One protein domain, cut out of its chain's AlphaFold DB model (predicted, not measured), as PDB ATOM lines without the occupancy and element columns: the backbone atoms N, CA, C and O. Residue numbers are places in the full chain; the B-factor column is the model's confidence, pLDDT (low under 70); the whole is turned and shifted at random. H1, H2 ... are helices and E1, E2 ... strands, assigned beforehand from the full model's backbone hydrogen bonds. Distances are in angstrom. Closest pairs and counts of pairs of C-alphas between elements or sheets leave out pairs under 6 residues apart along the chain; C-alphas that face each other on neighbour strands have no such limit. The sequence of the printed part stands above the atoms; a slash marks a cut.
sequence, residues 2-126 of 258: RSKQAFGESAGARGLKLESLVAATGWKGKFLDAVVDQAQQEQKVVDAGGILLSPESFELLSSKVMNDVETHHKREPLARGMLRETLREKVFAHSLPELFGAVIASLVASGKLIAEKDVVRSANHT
ATOM      1  N   ARG A   2      56.664  -4.153 125.627       43.72
ATOM      2  CA  ARG A   2      57.344  -3.531 124.462       43.72
ATOM      3  C   ARG A   2      56.416  -2.895 123.410       43.72
ATOM      4  O   ARG A   2      56.830  -1.959 122.742       43.72
ATOM      5  N   SER A   3      55.165  -3.349 123.297       47.00
ATOM      6  CA  SER A   3      54.188  -2.784 122.356       47.00
ATOM      7  C   SER A   3      53.779  -1.345 122.677       47.00
ATOM      8  O   SER A   3      53.711  -0.526 121.774       47.00
ATOM      9  N   LYS A   4      53.580  -0.994 123.955       45.16
ATOM     10  CA  LYS A   4      53.113   0.349 124.346       45.16
ATOM     11  C   LYS A   4      54.156   1.454 124.120       45.16
ATOM     12  O   LYS A   4      53.771   2.568 123.788       45.16
ATOM     13  N   GLN A   5      55.448   1.149 124.262       49.69
ATOM     14  CA  GLN A   5      56.533   2.115 124.031       49.69
ATOM     15  C   GLN A   5      56.766   2.407 122.541       49.69
ATOM     16  O   GLN A   5      57.026   3.549 122.186       49.69
ATOM     17  N   ALA A   6      56.606   1.409 121.664       52.66
ATOM     18  CA  ALA A   6      56.888   1.555 120.232       52.66
ATOM     19  C   ALA A   6      55.937   2.526 119.501       52.66
ATOM     20  O   ALA A   6      56.344   3.175 118.544       52.66
ATOM     21  N   PHE A   7      54.682   2.644 119.950       55.69
ATOM     22  CA  PHE A   7      53.716   3.577 119.353       55.69
ATOM     23  C   PHE A   7      53.688   4.938 120.058       55.69
ATOM     24  O   PHE A   7      53.537   5.960 119.393       55.69
ATOM     25  N   GLY A   8      53.857   4.959 121.386       48.91
ATOM     26  CA  GLY A   8      53.652   6.153 122.215       48.91
ATOM     27  C   GLY A   8      54.709   7.253 122.065       48.91
ATOM     28  O   GLY A   8      54.386   8.414 122.288       48.91
ATOM     29  N   GLU A   9      55.939   6.923 121.658       47.47
ATOM     30  CA  GLU A   9      57.021   7.913 121.479       47.47
ATOM     31  C   GLU A   9      57.297   8.262 120.005       47.47
ATOM     32  O   GLU A   9      57.935   9.271 119.716       47.47
ATOM     33  N   SER A  10      56.813   7.455 119.054       49.53
ATOM     34  CA  SER A  10      57.202   7.549 117.635       49.53
ATOM     35  C   SER A  10      56.087   8.046 116.704       49.53
ATOM     36  O   SER A  10      56.381   8.657 115.678       49.53
ATOM     37  N   ALA A  11      54.812   7.845 117.058       52.34
ATOM     38  CA  ALA A  11      53.654   8.263 116.256       52.34
ATOM     39  C   ALA A  11      53.205   9.708 116.557       52.34
ATOM     40  O   ALA A  11      52.011   9.995 116.657       52.34
ATOM     41  N   GLY A  12      54.167  10.623 116.730       58.50
ATOM     42  CA  GLY A  12      53.892  12.051 116.899       58.50
ATOM     43  C   GLY A  12      53.178  12.664 115.683       58.50
ATOM     44  O   GLY A  12      52.841  11.980 114.719       58.50
ATOM     45  N   ALA A  13      53.013  13.989 115.677       55.44
ATOM     46  CA  ALA A  13      52.187  14.735 114.713       55.44
ATOM     47  C   ALA A  13      52.489  14.535 113.204       55.44
ATOM     48  O   ALA A  13      51.755  15.051 112.364       55.44
ATOM     49  N   ARG A  14      53.567  13.828 112.838       65.88
ATOM     50  CA  ARG A  14      53.951  13.527 111.445       65.88
ATOM     51  C   ARG A  14      53.489  12.151 110.953       65.88
ATOM     52  O   ARG A  14      53.500  11.924 109.745       65.88
ATOM     53  N   GLY A  15      53.065  11.274 111.862       75.44
ATOM     54  CA  GLY A  15      52.690   9.900 111.551       75.44
ATOM     55  C   GLY A  15      53.888   8.998 111.286       75.44
ATOM     56  O   GLY A  15      54.999   9.451 111.000       75.44
ATOM     57  N   LEU A  16      53.657   7.697 111.410       82.75
ATOM     58  CA  LEU A  16      54.673   6.668 111.274       82.75
ATOM     59  C   LEU A  16      54.255   5.668 110.195       82.75
ATOM     60  O   LEU A  16      53.187   5.065 110.280       82.75
ATOM     61  N   LYS A  17      55.105   5.487 109.178       85.81
ATOM     62  CA  LYS A  17      54.904   4.445 108.164       85.81
ATOM     63  C   LYS A  17      54.994   3.072 108.820       85.81
ATOM     64  O   LYS A  17      55.933   2.827 109.580       85.81
ATOM     65  N   LEU A  18      54.090   2.161 108.464       80.38
ATOM     66  CA  LEU A  18      54.159   0.757 108.894       80.38
ATOM     67  C   LEU A  18      55.544   0.139 108.639       80.38
ATOM     68  O   LEU A  18      56.079  -0.557 109.497       80.38
ATOM     69  N   GLU A  19      56.177   0.470 107.512       81.69
ATOM     70  CA  GLU A  19      57.540   0.041 107.166       81.69
ATOM     71  C   GLU A  19      58.585   0.455 108.215       81.69
ATOM     72  O   GLU A  19      59.457  -0.338 108.575       81.69
ATOM     73  N   SER A  20      58.476   1.670 108.758       80.75
ATOM     74  CA  SER A  20      59.368   2.160 109.813       80.75
ATOM     75  C   SER A  20      59.165   1.396 111.121       80.75
ATOM     76  O   SER A  20      60.128   1.139 111.844       80.75
ATOM     77  N   LEU A  21      57.927   0.985 111.414       80.00
ATOM     78  CA  LEU A  21      57.623   0.155 112.579       80.00
ATOM     79  C   LEU A  21      58.225  -1.243 112.427       80.00
ATOM     80  O   LEU A  21      58.840  -1.754 113.363       80.00
ATOM     81  N   VAL A  22      58.095  -1.841 111.239       84.62
ATOM     82  CA  VAL A  22      58.720  -3.127 110.895       84.62
ATOM     83  C   VAL A  22      60.236  -3.039 111.072       84.62
ATOM     84  O   VAL A  22      60.829  -3.928 111.681       84.62
ATOM     85  N   ALA A  23      60.865  -1.964 110.590       82.50
ATOM     86  CA  ALA A  23      62.308  -1.762 110.700       82.50
ATOM     87  C   ALA A  23      62.781  -1.617 112.159       82.50
ATOM     88  O   ALA A  23      63.816  -2.172 112.520       82.50
ATOM     89  N   ALA A  24      62.023  -0.913 113.003       80.50
ATOM     90  CA  ALA A  24      62.391  -0.666 114.399       80.50
ATOM     91  C   ALA A  24      62.103  -1.851 115.339       80.50
ATOM     92  O   ALA A  24      62.794  -2.031 116.341       80.50
ATOM     93  N   THR A  25      61.074  -2.650 115.046       83.75
ATOM     94  CA  THR A  25      60.572  -3.696 115.961       83.75
ATOM     95  C   THR A  25      60.812  -5.121 115.468       83.75
ATOM     96  O   THR A  25      60.759  -6.064 116.261       83.75
ATOM     97  N   GLY A  26      61.045  -5.298 114.164       82.75
ATOM     98  CA  GLY A  26      61.117  -6.600 113.504       82.75
ATOM     99  C   GLY A  26      59.766  -7.307 113.346       82.75
ATOM    100  O   GLY A  26      59.740  -8.442 112.866       82.75
ATOM    101  N   TRP A  27      58.648  -6.685 113.738       86.56
ATOM    102  CA  TRP A  27      57.316  -7.290 113.637       86.56
ATOM    103  C   TRP A  27      56.865  -7.406 112.183       86.56
ATOM    104  O   TRP A  27      57.038  -6.474 111.405       86.56
ATOM    105  N   LYS A  28      56.294  -8.556 111.807       86.25
ATOM    106  CA  LYS A  28      55.873  -8.853 110.429       86.25
ATOM    107  C   LYS A  28      54.622  -9.729 110.391       86.25
ATOM    108  O   LYS A  28      54.366 -10.499 111.320       86.25
ATOM    109  N   GLY A  29      53.898  -9.650 109.274       85.56
ATOM    110  CA  GLY A  29      52.721 -10.472 108.983       85.56
ATOM    111  C   GLY A  29      51.643 -10.351 110.058       85.56
ATOM    112  O   GLY A  29      51.513  -9.309 110.691       85.56
ATOM    113  N   LYS A  30      50.950 -11.460 110.339       86.75
ATOM    114  CA  LYS A  30      49.806 -11.508 111.268       86.75
ATOM    115  C   LYS A  30      50.070 -10.915 112.653       86.75
ATOM    116  O   LYS A  30      49.134 -10.488 113.316       86.75
ATOM    117  N   PHE A  31      51.320 -10.927 113.121       85.75
ATOM    118  CA  PHE A  31      51.658 -10.338 114.414       85.75
ATOM    119  C   PHE A  31      51.613  -8.808 114.376       85.75
ATOM    120  O   PHE A  31      51.118  -8.196 115.315       85.75
ATOM    121  N   LEU A  32      52.112  -8.192 113.299       84.94
ATOM    122  CA  LEU A  32      52.038  -6.744 113.116       84.94
ATOM    123  C   LEU A  32      50.578  -6.296 113.020       84.94
ATOM    124  O   LEU A  32      50.190  -5.383 113.741       84.94
ATOM    125  N   ASP A  33      49.790  -6.994 112.199       85.38
ATOM    126  CA  ASP A  33      48.364  -6.715 112.009       85.38
ATOM    127  C   ASP A  33      47.624  -6.779 113.352       85.38
ATOM    128  O   ASP A  33      47.011  -5.804 113.765       85.38
ATOM    129  N   ALA A  34      47.811  -7.860 114.121       86.50
ATOM    130  CA  ALA A  34      47.178  -8.017 115.431       86.50
ATOM    131  C   ALA A  34      47.566  -6.916 116.436       86.50
ATOM    132  O   ALA A  34      46.746  -6.503 117.255       86.50
ATOM    133  N   VAL A  35      48.815  -6.440 116.399       86.00
ATOM    134  CA  VAL A  35      49.274  -5.362 117.287       86.00
ATOM    135  C   VAL A  35      48.674  -4.015 116.881       86.00
ATOM    136  O   VAL A  35      48.301  -3.236 117.761       86.00
ATOM    137  N   VAL A  36      48.574  -3.733 115.580       85.00
ATOM    138  CA  VAL A  36      47.931  -2.515 115.066       85.00
ATOM    139  C   VAL A  36      46.435  -2.546 115.363       85.00
ATOM    140  O   VAL A  36      45.932  -1.589 115.947       85.00
ATOM    141  N   ASP A  37      45.761  -3.663 115.084       86.75
ATOM    142  CA  ASP A  37      44.339  -3.871 115.372       86.75
ATOM    143  C   ASP A  37      44.043  -3.668 116.861       86.75
ATOM    144  O   ASP A  37      43.114  -2.950 117.235       86.75
ATOM    145  N   GLN A  38      44.872  -4.245 117.739       87.38
ATOM    146  CA  GLN A  38      44.738  -4.045 119.179       87.38
ATOM    147  C   GLN A  38      44.928  -2.570 119.560       87.38
ATOM    148  O   GLN A  38      44.168  -2.035 120.366       87.38
ATOM    149  N   ALA A  39      45.926  -1.889 118.993       85.81
ATOM    150  CA  ALA A  39      46.171  -0.480 119.280       85.81
ATOM    151  C   ALA A  39      45.035   0.431 118.770       85.81
ATOM    152  O   ALA A  39      44.729   1.433 119.418       85.81
ATOM    153  N   GLN A  40      44.388   0.077 117.658       85.69
ATOM    154  CA  GLN A  40      43.197   0.762 117.150       85.69
ATOM    155  C   GLN A  40      41.972   0.513 118.036       85.69
ATOM    156  O   GLN A  40      41.257   1.459 118.361       85.69
ATOM    157  N   GLN A  41      41.753  -0.728 118.488       86.75
ATOM    158  CA  GLN A  41      40.677  -1.065 119.432       86.75
ATOM    159  C   GLN A  41      40.835  -0.330 120.767       86.75
ATOM    160  O   GLN A  41      39.854   0.134 121.345       86.75
ATOM    161  N   GLU A  42      42.074  -0.171 121.235       87.69
ATOM    162  CA  GLU A  42      42.406   0.625 122.420       87.69
ATOM    163  C   GLU A  42      42.394   2.146 122.154       87.69
ATOM    164  O   GLU A  42      42.740   2.909 123.055       87.69
ATOM    165  N   GLN A  43      42.025   2.591 120.942       84.25
ATOM    166  CA  GLN A  43      42.002   3.994 120.502       84.25
ATOM    167  C   GLN A  43      43.329   4.728 120.733       84.25
ATOM    168  O   GLN A  43      43.354   5.893 121.110       84.25
ATOM    169  N   LYS A  44      44.459   4.048 120.529       84.44
ATOM    170  CA  LYS A  44      45.801   4.639 120.680       84.44
ATOM    171  C   LYS A  44      46.412   5.087 119.372       84.44
ATOM    172  O   LYS A  44      47.319   5.914 119.381       84.44
ATOM    173  N   VAL A  45      45.947   4.516 118.268       87.12
ATOM    174  CA  VAL A  45      46.394   4.866 116.925       87.12
ATOM    175  C   VAL A  45      45.218   4.887 115.962       87.12
ATOM    176  O   VAL A  45      44.252   4.143 116.120       87.12
ATOM    177  N   VAL A  46      45.332   5.725 114.944       87.44
ATOM    178  CA  VAL A  46      44.482   5.745 113.756       87.44
ATOM    179  C   VAL A  46      45.350   5.322 112.579       87.44
ATOM    180  O   VAL A  46      46.465   5.825 112.434       87.44
ATOM    181  N   ASP A  47      44.847   4.404 111.752       87.25
ATOM    182  CA  ASP A  47      45.476   4.090 110.468       87.25
ATOM    183  C   ASP A  47      44.894   5.003 109.388       87.25
ATOM    184  O   ASP A  47      43.695   4.995 109.109       87.25
ATOM    185  N   ALA A  48      45.767   5.817 108.810       86.12
ATOM    186  CA  ALA A  48      45.467   6.803 107.794       86.12
ATOM    187  C   ALA A  48      46.134   6.411 106.466       86.12
ATOM    188  O   ALA A  48      47.009   7.117 105.963       86.12
ATOM    189  N   GLY A  49      45.723   5.272 105.902       77.75
ATOM    190  CA  GLY A  49      46.219   4.793 104.608       77.75
ATOM    191  C   GLY A  49      47.636   4.220 104.679       77.75
ATOM    192  O   GLY A  49      48.458   4.503 103.812       77.75
ATOM    193  N   GLY A  50      47.935   3.447 105.725       83.00
ATOM    194  CA  GLY A  50      49.251   2.852 105.984       83.00
ATOM    195  C   GLY A  50      50.174   3.722 106.844       83.00
ATOM    196  O   GLY A  50      51.330   3.354 107.090       83.00
ATOM    197  N   ILE A  51      49.670   4.869 107.309       87.12
ATOM    198  CA  ILE A  51      50.351   5.775 108.233       87.12
ATOM    199  C   ILE A  51      49.640   5.733 109.580       87.12
ATOM    200  O   ILE A  51      48.467   6.083 109.681       87.12
ATOM    201  N   LEU A  52      50.371   5.364 110.626       87.62
ATOM    202  CA  LEU A  52      49.850   5.321 111.985       87.62
ATOM    203  C   LEU A  52      50.071   6.666 112.680       87.62
ATOM    204  O   LEU A  52      51.191   7.182 112.722       87.62
ATOM    205  N   LEU A  53      49.002   7.229 113.233       88.12
ATOM    206  CA  LEU A  53      48.981   8.511 113.942       88.12
ATOM    207  C   LEU A  53      48.317   8.354 115.304       88.12
ATOM    208  O   LEU A  53      47.435   7.514 115.457       88.12
ATOM    209  N   SER A  54      48.655   9.218 116.263       87.75
ATOM    210  CA  SER A  54      47.815   9.362 117.454       87.75
ATOM    211  C   SER A  54      46.425   9.918 117.074       87.75
ATOM    212  O   SER A  54      46.335  10.744 116.151       87.75
ATOM    213  N   PRO A  55      45.340   9.521 117.765       87.31
ATOM    214  CA  PRO A  55      44.005  10.072 117.532       87.31
ATOM    215  C   PRO A  55      43.960  11.598 117.643       87.31
ATOM    216  O   PRO A  55      43.310  12.256 116.837       87.31
ATOM    217  N   GLU A  56      44.706  12.182 118.583       88.12
ATOM    218  CA  GLU A  56      44.778  13.632 118.787       88.12
ATOM    219  C   GLU A  56      45.413  14.334 117.583       88.12
ATOM    220  O   GLU A  56      44.955  15.393 117.158       88.12
ATOM    221  N   SER A  57      46.457  13.733 117.002       88.44
ATOM    222  CA  SER A  57      47.113  14.264 115.805       88.44
ATOM    223  C   SER A  57      46.190  14.191 114.588       88.44
ATOM    224  O   SER A  57      46.130  15.137 113.798       88.44
ATOM    225  N   PHE A  58      45.444  13.093 114.452       91.12
ATOM    226  CA  PHE A  58      44.460  12.928 113.386       91.12
ATOM    227  C   PHE A  58      43.305  13.936 113.515       91.12
ATOM    228  O   PHE A  58      42.923  14.575 112.529       91.12
ATOM    229  N   GLU A  59      42.794  14.145 114.728       92.12
ATOM    230  CA  GLU A  59      41.732  15.122 114.995       92.12
ATOM    231  C   GLU A  59      42.218  16.562 114.780       92.12
ATOM    232  O   GLU A  59      41.491  17.388 114.226       92.12
ATOM    233  N   LEU A  60      43.473  16.867 115.128       92.06
ATOM    234  CA  LEU A  60      44.076  18.174 114.868       92.06
ATOM    235  C   LEU A  60      44.167  18.470 113.364       92.06
ATOM    236  O   LEU A  60      43.853  19.583 112.937       92.06
ATOM    237  N   LEU A  61      44.586  17.494 112.550       92.75
ATOM    238  CA  LEU A  61      44.611  17.632 111.089       92.75
ATOM    239  C   LEU A  61      43.198  17.803 110.523       92.75
ATOM    240  O   LEU A  61      42.969  18.696 109.706       92.75
ATOM    241  N   SER A  62      42.247  17.002 111.006       95.06
ATOM    242  CA  SER A  62      40.834  17.085 110.620       95.06
ATOM    243  C   SER A  62      40.238  18.460 110.941       95.06
ATOM    244  O   SER A  62      39.591  19.080 110.095       95.06
ATOM    245  N   SER A  63      40.537  18.993 112.126       95.56
ATOM    246  CA  SER A  63      40.112  20.325 112.564       95.56
ATOM    247  C   SER A  63      40.738  21.442 111.728       95.56
ATOM    248  O   SER A  63      40.044  22.382 111.341       95.56
ATOM    249  N   LYS A  64      42.033  21.341 111.389       95.56
ATOM    250  CA  LYS A  64      42.703  22.303 110.496       95.56
ATOM    251  C   LYS A  64      42.066  22.330 109.109       95.56
ATOM    252  O   LYS A  64      41.815  23.414 108.592       95.56
ATOM    253  N   VAL A  65      41.772  21.156 108.544       96.75
ATOM    254  CA  VAL A  65      41.064  21.038 107.262       96.75
ATOM    255  C   VAL A  65      39.708  21.735 107.323       96.75
ATOM    256  O   VAL A  65      39.426  22.579 106.473       96.75
ATOM    257  N   MET A  66      38.887  21.424 108.330       97.06
ATOM    258  CA  MET A  66      37.562  22.034 108.475       97.06
ATOM    259  C   MET A  66      37.648  23.555 108.610       97.06
ATOM    260  O   MET A  66      36.957  24.274 107.891       97.06
ATOM    261  N   ASN A  67      38.551  24.051 109.459       96.62
ATOM    262  CA  ASN A  67      38.741  25.485 109.652       96.62
ATOM    263  C   ASN A  67      39.176  26.202 108.362       96.62
ATOM    264  O   ASN A  67      38.697  27.301 108.078       96.62
ATOM    265  N   ASP A  68      40.061  25.598 107.567       96.38
ATOM    266  CA  ASP A  68      40.502  26.188 106.302       96.38
ATOM    267  C   ASP A  68      39.400  26.208 105.241       96.38
ATOM    268  O   ASP A  68      39.232  27.231 104.572       96.38
ATOM    269  N   VAL A  69      38.610  25.136 105.130       95.62
ATOM    270  CA  VAL A  69      37.449  25.082 104.228       95.62
ATOM    271  C   VAL A  69      36.392  26.111 104.640       95.62
ATOM    272  O   VAL A  69      35.913  26.871 103.801       95.62
ATOM    273  N   GLU A  70      36.066  26.214 105.928       92.94
ATOM    274  CA  GLU A  70      35.115  27.215 106.430       92.94
ATOM    275  C   GLU A  70      35.618  28.649 106.241       92.94
ATOM    276  O   GLU A  70      34.858  29.539 105.859       92.94
ATOM    277  N   THR A  71      36.908  28.891 106.475       93.19
ATOM    278  CA  THR A  71      37.525  30.201 106.237       93.19
ATOM    279  C   THR A  71      37.493  30.552 104.751       93.19
ATOM    280  O   THR A  71      37.186  31.693 104.396       93.19
ATOM    281  N   HIS A  72      37.756  29.579 103.875       91.62
ATOM    282  CA  HIS A  72      37.623  29.752 102.434       91.62
ATOM    283  C   HIS A  72      36.183  30.103 102.056       91.62
ATOM    284  O   HIS A  72      35.983  31.099 101.372       91.62
ATOM    285  N   HIS A  73      35.177  29.401 102.581       87.81
ATOM    286  CA  HIS A  73      33.769  29.722 102.325       87.81
ATOM    287  C   HIS A  73      33.307  31.048 102.925       87.81
ATOM    288  O   HIS A  73      32.359  31.625 102.419       87.81
ATOM    289  N   LYS A  74      33.935  31.565 103.986       83.94
ATOM    290  CA  LYS A  74      33.646  32.918 104.504       83.94
ATOM    291  C   LYS A  74      34.263  34.008 103.631       83.94
ATOM    292  O   LYS A  74      33.662  35.064 103.441       83.94
ATOM    293  N   ARG A  75      35.452  33.751 103.080       83.56
ATOM    294  CA  ARG A  75      36.143  34.654 102.149       83.56
ATOM    295  C   ARG A  75      35.500  34.636 100.760       83.56
ATOM    296  O   ARG A  75      35.348  35.677 100.125       83.56
ATOM    297  N   GLU A  76      35.096  33.455 100.313       79.44
ATOM    298  CA  GLU A  76      34.527  33.164  99.002       79.44
ATOM    299  C   GLU A  76      33.202  32.360  99.094       79.44
ATOM    300  O   GLU A  76      33.094  31.307  98.481       79.44
ATOM    301  N   PRO A  77      32.136  32.863  99.761       79.06
ATOM    302  CA  PRO A  77      30.800  32.228  99.836       79.06
ATOM    303  C   PRO A  77      30.142  31.696  98.547       79.06
ATOM    304  O   PRO A  77      29.160  30.978  98.617       79.06
ATOM    305  N   LEU A  78      30.630  32.094  97.374       74.56
ATOM    306  CA  LEU A  78      30.087  31.758  96.055       74.56
ATOM    307  C   LEU A  78      30.998  30.754  95.334       74.56
ATOM    308  O   LEU A  78      30.654  30.269  94.263       74.56
ATOM    309  N   ALA A  79      32.166  30.447  95.908       81.44
ATOM    310  CA  ALA A  79      32.989  29.353  95.438       81.44
ATOM    311  C   ALA A  79      32.257  28.037  95.715       81.44
ATOM    312  O   ALA A  79      31.695  27.834  96.796       81.44
ATOM    313  N   ARG A  80      32.293  27.135  94.729       84.38
ATOM    314  CA  ARG A  80      31.740  25.775  94.839       84.38
ATOM    315  C   ARG A  80      32.424  24.975  95.941       84.38
ATOM    316  O   ARG A  80      31.780  24.170  96.596       84.38
ATOM    317  N   GLY A  81      33.701  25.241  96.176       89.62
ATOM    318  CA  GLY A  81      34.497  24.669  97.247       89.62
ATOM    319  C   GLY A  81      35.948  25.112  97.113       89.62
ATOM    320  O   GLY A  81      36.323  25.772  96.143       89.62
ATOM    321  N   MET A  82      36.773  24.719  98.074       94.31
ATOM    322  CA  MET A  82      38.208  24.968  98.053       94.31
ATOM    323  C   MET A  82      38.914  23.937  97.169       94.31
ATOM    324  O   MET A  82      38.642  22.742  97.281       94.31
ATOM    325  N   LEU A  83      39.859  24.372  96.330       95.12
ATOM    326  CA  LEU A  83      40.689  23.457  95.541       95.12
ATOM    327  C   LEU A  83      41.441  22.478  96.450       95.12
ATOM    328  O   LEU A  83      42.103  22.882  97.411       95.12
ATOM    329  N   ARG A  84      41.371  21.186  96.110       95.12
ATOM    330  CA  ARG A  84      42.021  20.099  96.860       95.12
ATOM    331  C   ARG A  84      43.516  20.336  97.017       95.12
ATOM    332  O   ARG A  84      44.050  20.142  98.104       95.12
ATOM    333  N   GLU A  85      44.167  20.782  95.947       93.75
ATOM    334  CA  GLU A  85      45.610  21.003  95.941       93.75
ATOM    335  C   GLU A  85      46.013  22.178  96.832       93.75
ATOM    336  O   GLU A  85      46.905  22.043  97.662       93.75
ATOM    337  N   THR A  86      45.271  23.286  96.773       94.19
ATOM    338  CA  THR A  86      45.486  24.430  97.667       94.19
ATOM    339  C   THR A  86      45.310  24.040  99.134       94.19
ATOM    340  O   THR A  86      46.084  24.471  99.985       94.19
ATOM    341  N   LEU A  87      44.308  23.214  99.452       95.44
ATOM    342  CA  LEU A  87      44.105  22.724 100.817       95.44
ATOM    343  C   LEU A  87      45.247  21.796 101.261       95.44
ATOM    344  O   LEU A  87      45.728  21.908 102.389       95.44
ATOM    345  N   ARG A  88      45.696  20.904 100.371       94.25
ATOM    346  CA  ARG A  88      46.815  19.987 100.618       94.25
ATOM    347  C   ARG A  88      48.101  20.754 100.902       94.25
ATOM    348  O   ARG A  88      48.747  20.487 101.910       94.25
ATOM    349  N   GLU A  89      48.453  21.726 100.067       93.19
ATOM    350  CA  GLU A  89      49.628  22.578 100.277       93.19
ATOM    351  C   GLU A  89      49.530  23.353 101.592       93.19
ATOM    352  O   GLU A  89      50.496  23.429 102.346       93.19
ATOM    353  N   LYS A  90      48.352  23.884 101.922       92.94
ATOM    354  CA  LYS A  90      48.185  24.720 103.111       92.94
ATOM    355  C   LYS A  90      48.246  23.937 104.427       92.94
ATOM    356  O   LYS A  90      48.870  24.401 105.380       92.94
ATOM    357  N   VAL A  91      47.613  22.763 104.493       92.38
ATOM    358  CA  VAL A  91      47.492  21.982 105.742       92.38
ATOM    359  C   VAL A  91      48.540  20.866 105.845       92.38
ATOM    360  O   VAL A  91      48.970  20.541 106.952       92.38
ATOM    361  N   PHE A  92      48.983  20.305 104.717       91.56
ATOM    362  CA  PHE A  92      49.806  19.089 104.648       91.56
ATOM    363  C   PHE A  92      51.174  19.295 103.969       91.56
ATOM    364  O   PHE A  92      51.836  18.306 103.657       91.56
ATOM    365  N   ALA A  93      51.653  20.534 103.772       86.69
ATOM    366  CA  ALA A  93      52.964  20.814 103.148       86.69
ATOM    367  C   ALA A  93      54.151  20.043 103.758       86.69
ATOM    368  O   ALA A  93      55.133  19.768 103.070       86.69
ATOM    369  N   HIS A  94      54.082  19.706 105.047       83.81
ATOM    370  CA  HIS A  94      55.143  19.001 105.777       83.81
ATOM    371  C   HIS A  94      54.687  17.638 106.316       83.81
ATOM    372  O   HIS A  94      55.269  17.115 107.269       83.81
ATOM    373  N   SER A  95      53.630  17.083 105.727       84.56
ATOM    374  CA  SER A  95      53.014  15.816 106.115       84.56
ATOM    375  C   SER A  95      53.198  14.762 105.025       84.56
ATOM    376  O   SER A  95      53.493  15.077 103.872       84.56
ATOM    377  N   LEU A  96      53.017  13.494 105.390       85.69
ATOM    378  CA  LEU A  96      53.036  12.397 104.426       85.69
ATOM    379  C   LEU A  96      51.818  12.492 103.477       85.69
ATOM    380  O   LEU A  96      50.719  12.793 103.955       85.69
ATOM    381  N   PRO A  97      51.981  12.265 102.156       82.81
ATOM    382  CA  PRO A  97      50.909  12.443 101.168       82.81
ATOM    383  C   PRO A  97      49.633  11.642 101.455       82.81
ATOM    384  O   PRO A  97      48.527  12.115 101.187       82.81
ATOM    385  N   GLU A  98      49.783  10.449 102.026       88.38
ATOM    386  CA  GLU A  98      48.704   9.510 102.337       88.38
ATOM    387  C   GLU A  98      47.722  10.090 103.372       88.38
ATOM    388  O   GLU A  98      46.513   9.845 103.304       88.38
ATOM    389  N   LEU A  99      48.216  10.957 104.267       90.31
ATOM    390  CA  LEU A  99      47.417  11.575 105.326       90.31
ATOM    391  C   LEU A  99      46.316  12.480 104.785       90.31
ATOM    392  O   LEU A  99      45.219  12.501 105.339       90.31
ATOM    393  N   PHE A 100      46.580  13.207 103.697       92.50
ATOM    394  CA  PHE A 100      45.568  14.073 103.093       92.50
ATOM    395  C   PHE A 100      44.365  13.253 102.618       92.50
ATOM    396  O   PHE A 100      43.222  13.581 102.933       92.50
ATOM    397  N   GLY A 101      44.622  12.157 101.897       92.25
ATOM    398  CA  GLY A 101      43.572  11.268 101.403       92.25
ATOM    399  C   GLY A 101      42.734  10.684 102.539       92.25
ATOM    400  O   GLY A 101      41.506  10.749 102.485       92.25
ATOM    401  N   ALA A 102      43.391  10.186 103.587       92.94
ATOM    402  CA  ALA A 102      42.729   9.584 104.739       92.94
ATOM    403  C   ALA A 102      41.883  10.581 105.550       92.94
ATOM    404  O   ALA A 102      40.741  10.275 105.900       92.94
ATOM    405  N   VAL A 103      42.399  11.789 105.813       94.56
ATOM    406  CA  VAL A 103      41.652  12.833 106.537       94.56
ATOM    407  C   VAL A 103      40.424  13.271 105.740       94.56
ATOM    408  O   VAL A 103      39.328  13.336 106.295       94.56
ATOM    409  N   ILE A 104      40.566  13.512 104.431       95.62
ATOM    410  CA  ILE A 104      39.422  13.875 103.582       95.62
ATOM    411  C   ILE A 104      38.391  12.744 103.540       95.62
ATOM    412  O   ILE A 104      37.204  13.011 103.710       95.62
ATOM    413  N   ALA A 105      38.820  11.491 103.363       94.75
ATOM    414  CA  ALA A 105      37.915  10.344 103.346       94.75
ATOM    415  C   ALA A 105      37.145  10.194 104.670       94.75
ATOM    416  O   ALA A 105      35.934   9.989 104.645       94.75
ATOM    417  N   SER A 106      37.813  10.371 105.814       94.62
ATOM    418  CA  SER A 106      37.182  10.328 107.141       94.62
ATOM    419  C   SER A 106      36.161  11.457 107.347       94.62
ATOM    420  O   SER A 106      35.036  11.233 107.807       94.62
ATOM    421  N   LEU A 107      36.498  12.683 106.936       95.94
ATOM    422  CA  LEU A 107      35.585  13.829 107.012       95.94
ATOM    423  C   LEU A 107      34.377  13.697 106.072       95.94
ATOM    424  O   LEU A 107      33.285  14.151 106.412       95.94
ATOM    425  N   VAL A 108      34.549  13.058 104.912       96.06
ATOM    426  CA  VAL A 108      33.443  12.727 103.999       96.06
ATOM    427  C   VAL A 108      32.569  11.617 104.583       96.06
ATOM    428  O   VAL A 108      31.350  11.757 104.614       96.06
ATOM    429  N   ALA A 109      33.170  10.547 105.109       95.00
ATOM    430  CA  ALA A 109      32.444   9.437 105.727       95.00
ATOM    431  C   ALA A 109      31.626   9.876 106.956       95.00
ATOM    432  O   ALA A 109      30.547   9.348 107.202       95.00
ATOM    433  N   SER A 110      32.112  10.875 107.698       93.50
ATOM    434  CA  SER A 110      31.390  11.494 108.822       93.50
ATOM    435  C   SER A 110      30.391  12.582 108.408       93.50
ATOM    436  O   SER A 110      29.780  13.206 109.275       93.50
ATOM    437  N   GLY A 111      30.217  12.838 107.107       92.44
ATOM    438  CA  GLY A 111      29.259  13.816 106.586       92.44
ATOM    439  C   GLY A 111      29.628  15.280 106.843       92.44
ATOM    440  O   GLY A 111      28.784  16.154 106.675       92.44
ATOM    441  N   LYS A 112      30.869  15.577 107.252       94.31
ATOM    442  CA  LYS A 112      31.341  16.953 107.498       94.31
ATOM    443  C   LYS A 112      31.794  17.649 106.213       94.31
ATOM    444  O   LYS A 112      31.632  18.863 106.076       94.31
ATOM    445  N   LEU A 113      32.348  16.889 105.270       95.88
ATOM    446  CA  LEU A 113      32.790  17.372 103.962       95.88
ATOM    447  C   LEU A 113      32.075  16.655 102.820       95.88
ATOM    448  O   LEU A 113      31.686  15.497 102.923       95.88
ATOM    449  N   ILE A 114      31.999  17.344 101.689       93.19
ATOM    450  CA  ILE A 114      31.692  16.783 100.380       93.19
ATOM    451  C   ILE A 114      32.934  16.988  99.513       93.19
ATOM    452  O   ILE A 114      33.434  18.108  99.373       93.19
ATOM    453  N   ALA A 115      33.455  15.891  98.964       93.00
ATOM    454  CA  ALA A 115      34.576  15.907  98.037       93.00
ATOM    455  C   ALA A 115      34.062  15.722  96.608       93.00
ATOM    456  O   ALA A 115      33.438  14.713  96.287       93.00
ATOM    457  N   GLU A 116      34.350  16.700  95.759       88.00
ATOM    458  CA  GLU A 116      34.117  16.646  94.319       88.00
ATOM    459  C   GLU A 116      35.473  16.447  93.611       88.00
ATOM    460  O   GLU A 116      36.510  16.276  94.262       88.00
ATOM    461  N   LYS A 117      35.483  16.402  92.274       85.38
ATOM    462  CA  LYS A 117      36.660  15.984  91.487       85.38
ATOM    463  C   LYS A 117      37.936  16.759  91.856       85.38
ATOM    464  O   LYS A 117      38.977  16.152  92.093       85.38
ATOM    465  N   ASP A 118      37.852  18.082  91.908       91.38
ATOM    466  CA  ASP A 118      38.969  19.009  92.119       91.38
ATOM    467  C   ASP A 118      38.796  19.914  93.349       91.38
ATOM    468  O   ASP A 118      39.768  20.529  93.798       91.38
ATOM    469  N   VAL A 119      37.605  19.939  93.953       93.44
ATOM    470  CA  VAL A 119      37.275  20.780  95.112       93.44
ATOM    471  C   VAL A 119      36.741  19.978  96.298       93.44
ATOM    472  O   VAL A 119      36.236  18.863  96.161       93.44
ATOM    473  N   VAL A 120      36.847  20.563  97.487       95.38
ATOM    474  CA  VAL A 120      36.195  20.098  98.715       95.38
ATOM    475  C   VAL A 120      35.406  21.236  99.342       95.38
ATOM    476  O   VAL A 120      35.845  22.386  99.345       95.38
ATOM    477  N   ARG A 121      34.244  20.914  99.899       94.25
ATOM    478  CA  ARG A 121      33.380  21.877 100.584       94.25
ATOM    479  C   ARG A 121      32.812  21.266 101.856       94.25
ATOM    480  O   ARG A 121      32.581  20.062 101.913       94.25
ATOM    481  N   SER A 122      32.564  22.088 102.869       93.50
ATOM    482  CA  SER A 122      31.691  21.726 103.991       93.50
ATOM    483  C   SER A 122      30.352  21.206 103.470       93.50
ATOM    484  O   SER A 122      29.786  21.783 102.539       93.50
ATOM    485  N   ALA A 123      29.837  20.136 104.076       89.25
ATOM    486  CA  ALA A 123      28.548  19.559 103.698       89.25
ATOM    487  C   ALA A 123      27.387  20.561 103.844       89.25
ATOM    488  O   ALA A 123      26.431  20.509 103.076       89.25
ATOM    489  N   ASN A 124      27.528  21.523 104.762       83.00
ATOM    490  CA  ASN A 124      26.555  22.590 105.005       83.00
ATOM    491  C   ASN A 124      26.703  23.791 104.054       83.00
ATOM    492  O   ASN A 124      25.932  24.740 104.151       83.00
ATOM    493  N   HIS A 125      27.707  23.799 103.171       82.38
ATOM    494  CA  HIS A 125      27.914  24.894 102.225       82.38
ATOM    495  C   HIS A 125      27.120  24.655 100.950       82.38
ATOM    496  O   HIS A 125      27.478  23.784 100.151       82.38
ATOM    497  N   THR A 126      26.068  25.440 100.750       69.50
ATOM    498  CA  THR A 126      25.314  25.506  99.500       69.50
ATOM    499  C   THR A 126      25.653  26.799  98.769       69.50
ATOM    500  O   THR A 126      25.668  27.880  99.353       69.50
TER     501      THR A 126
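What this domain is: This is residues 2 to 126 of the 258 residues of an uncharacterized protein of Acidobacteria bacterium (UniProt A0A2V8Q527). This is a rod of two lobes: at one end the short helices H1, H2 and H3 gather loosely, and at the other the long helix H4 runs along the rod, with H5, H6 and the hairpin E2 and E3 packed along one side of it. The little strand E1 lies between the lobes. The printed part has 125 residues with six named helices and three named strands, in the order H1 H2 H3 E1 H4 H5 H6 E2 E3; it is mostly helix, and its one sheet, E2 - E3, is antiparallel. The whole is only just compact, close to loose, with a radius of gyration of the C-alphas of 16.3 A and spans of 52 by 25 by 22 A.

Where its parts are: Find C-alpha 2 at (57.344, -3.531, 124.462), where H1 begins, residues 2 to 8. H2 follows at residues 18 to 25, then H3 at 30 to 41, 16.1 A long, and E1 at 51 to 53. At C-alpha 55, (44.005, 10.072, 117.532), H4 sets out and runs 30.0 A to residue 75. Read on to H5, residues 84 to 92, H6, residues 97 to 109 and 19.3 A long, E2, residues 113 to 115, and E3, residues 119 to 122, ending at C-alpha 122, (31.691, 21.726, 103.991).

How they stand to each other: Start at H1, which is close to but not clearly touching H2, with the closest C-alphas, of Ala 6 and Thr 25, 7.7 A apart. H2 and H3 are likewise close but not clearly touching, with Val 22 and Leu 32 closest, C-alphas 7.9 A apart, and about perpendicular at 73 degrees. Residues 16 to 17 and 46 to 47 each pair antiparallel with residues of E1, which pairs with no named strand. H4 touches H6 with residues 58 to 62 alone, about perpendicular at 75 degrees; the closest C-alphas, of Ser 62 and Val 103, are 6.0 A apart. H4 touches H5 at a steep tilt of 49 degrees, opposite ways, closest at C-alphas 65 and 91, 6.7 A. In the hairpin E2 and E3, N 114 and O 121 are 2.8 A apart, within hydrogen-bond range. In H2, H3, H4 and H5 every O i to N i+4 pair is within range; H6 has 8 of 9, and H1 has 1 of 3, beside 1 of 4 O i to N i+3 pairs.

The domain as a whole: The C-alphas of Arg 2 and Leu 78, the two farthest apart, are 52.9 A apart. The printed part has no cut, and no link is long. Look for low confidence, pLDDT under 70, at residues 2 to 14 and residue 126.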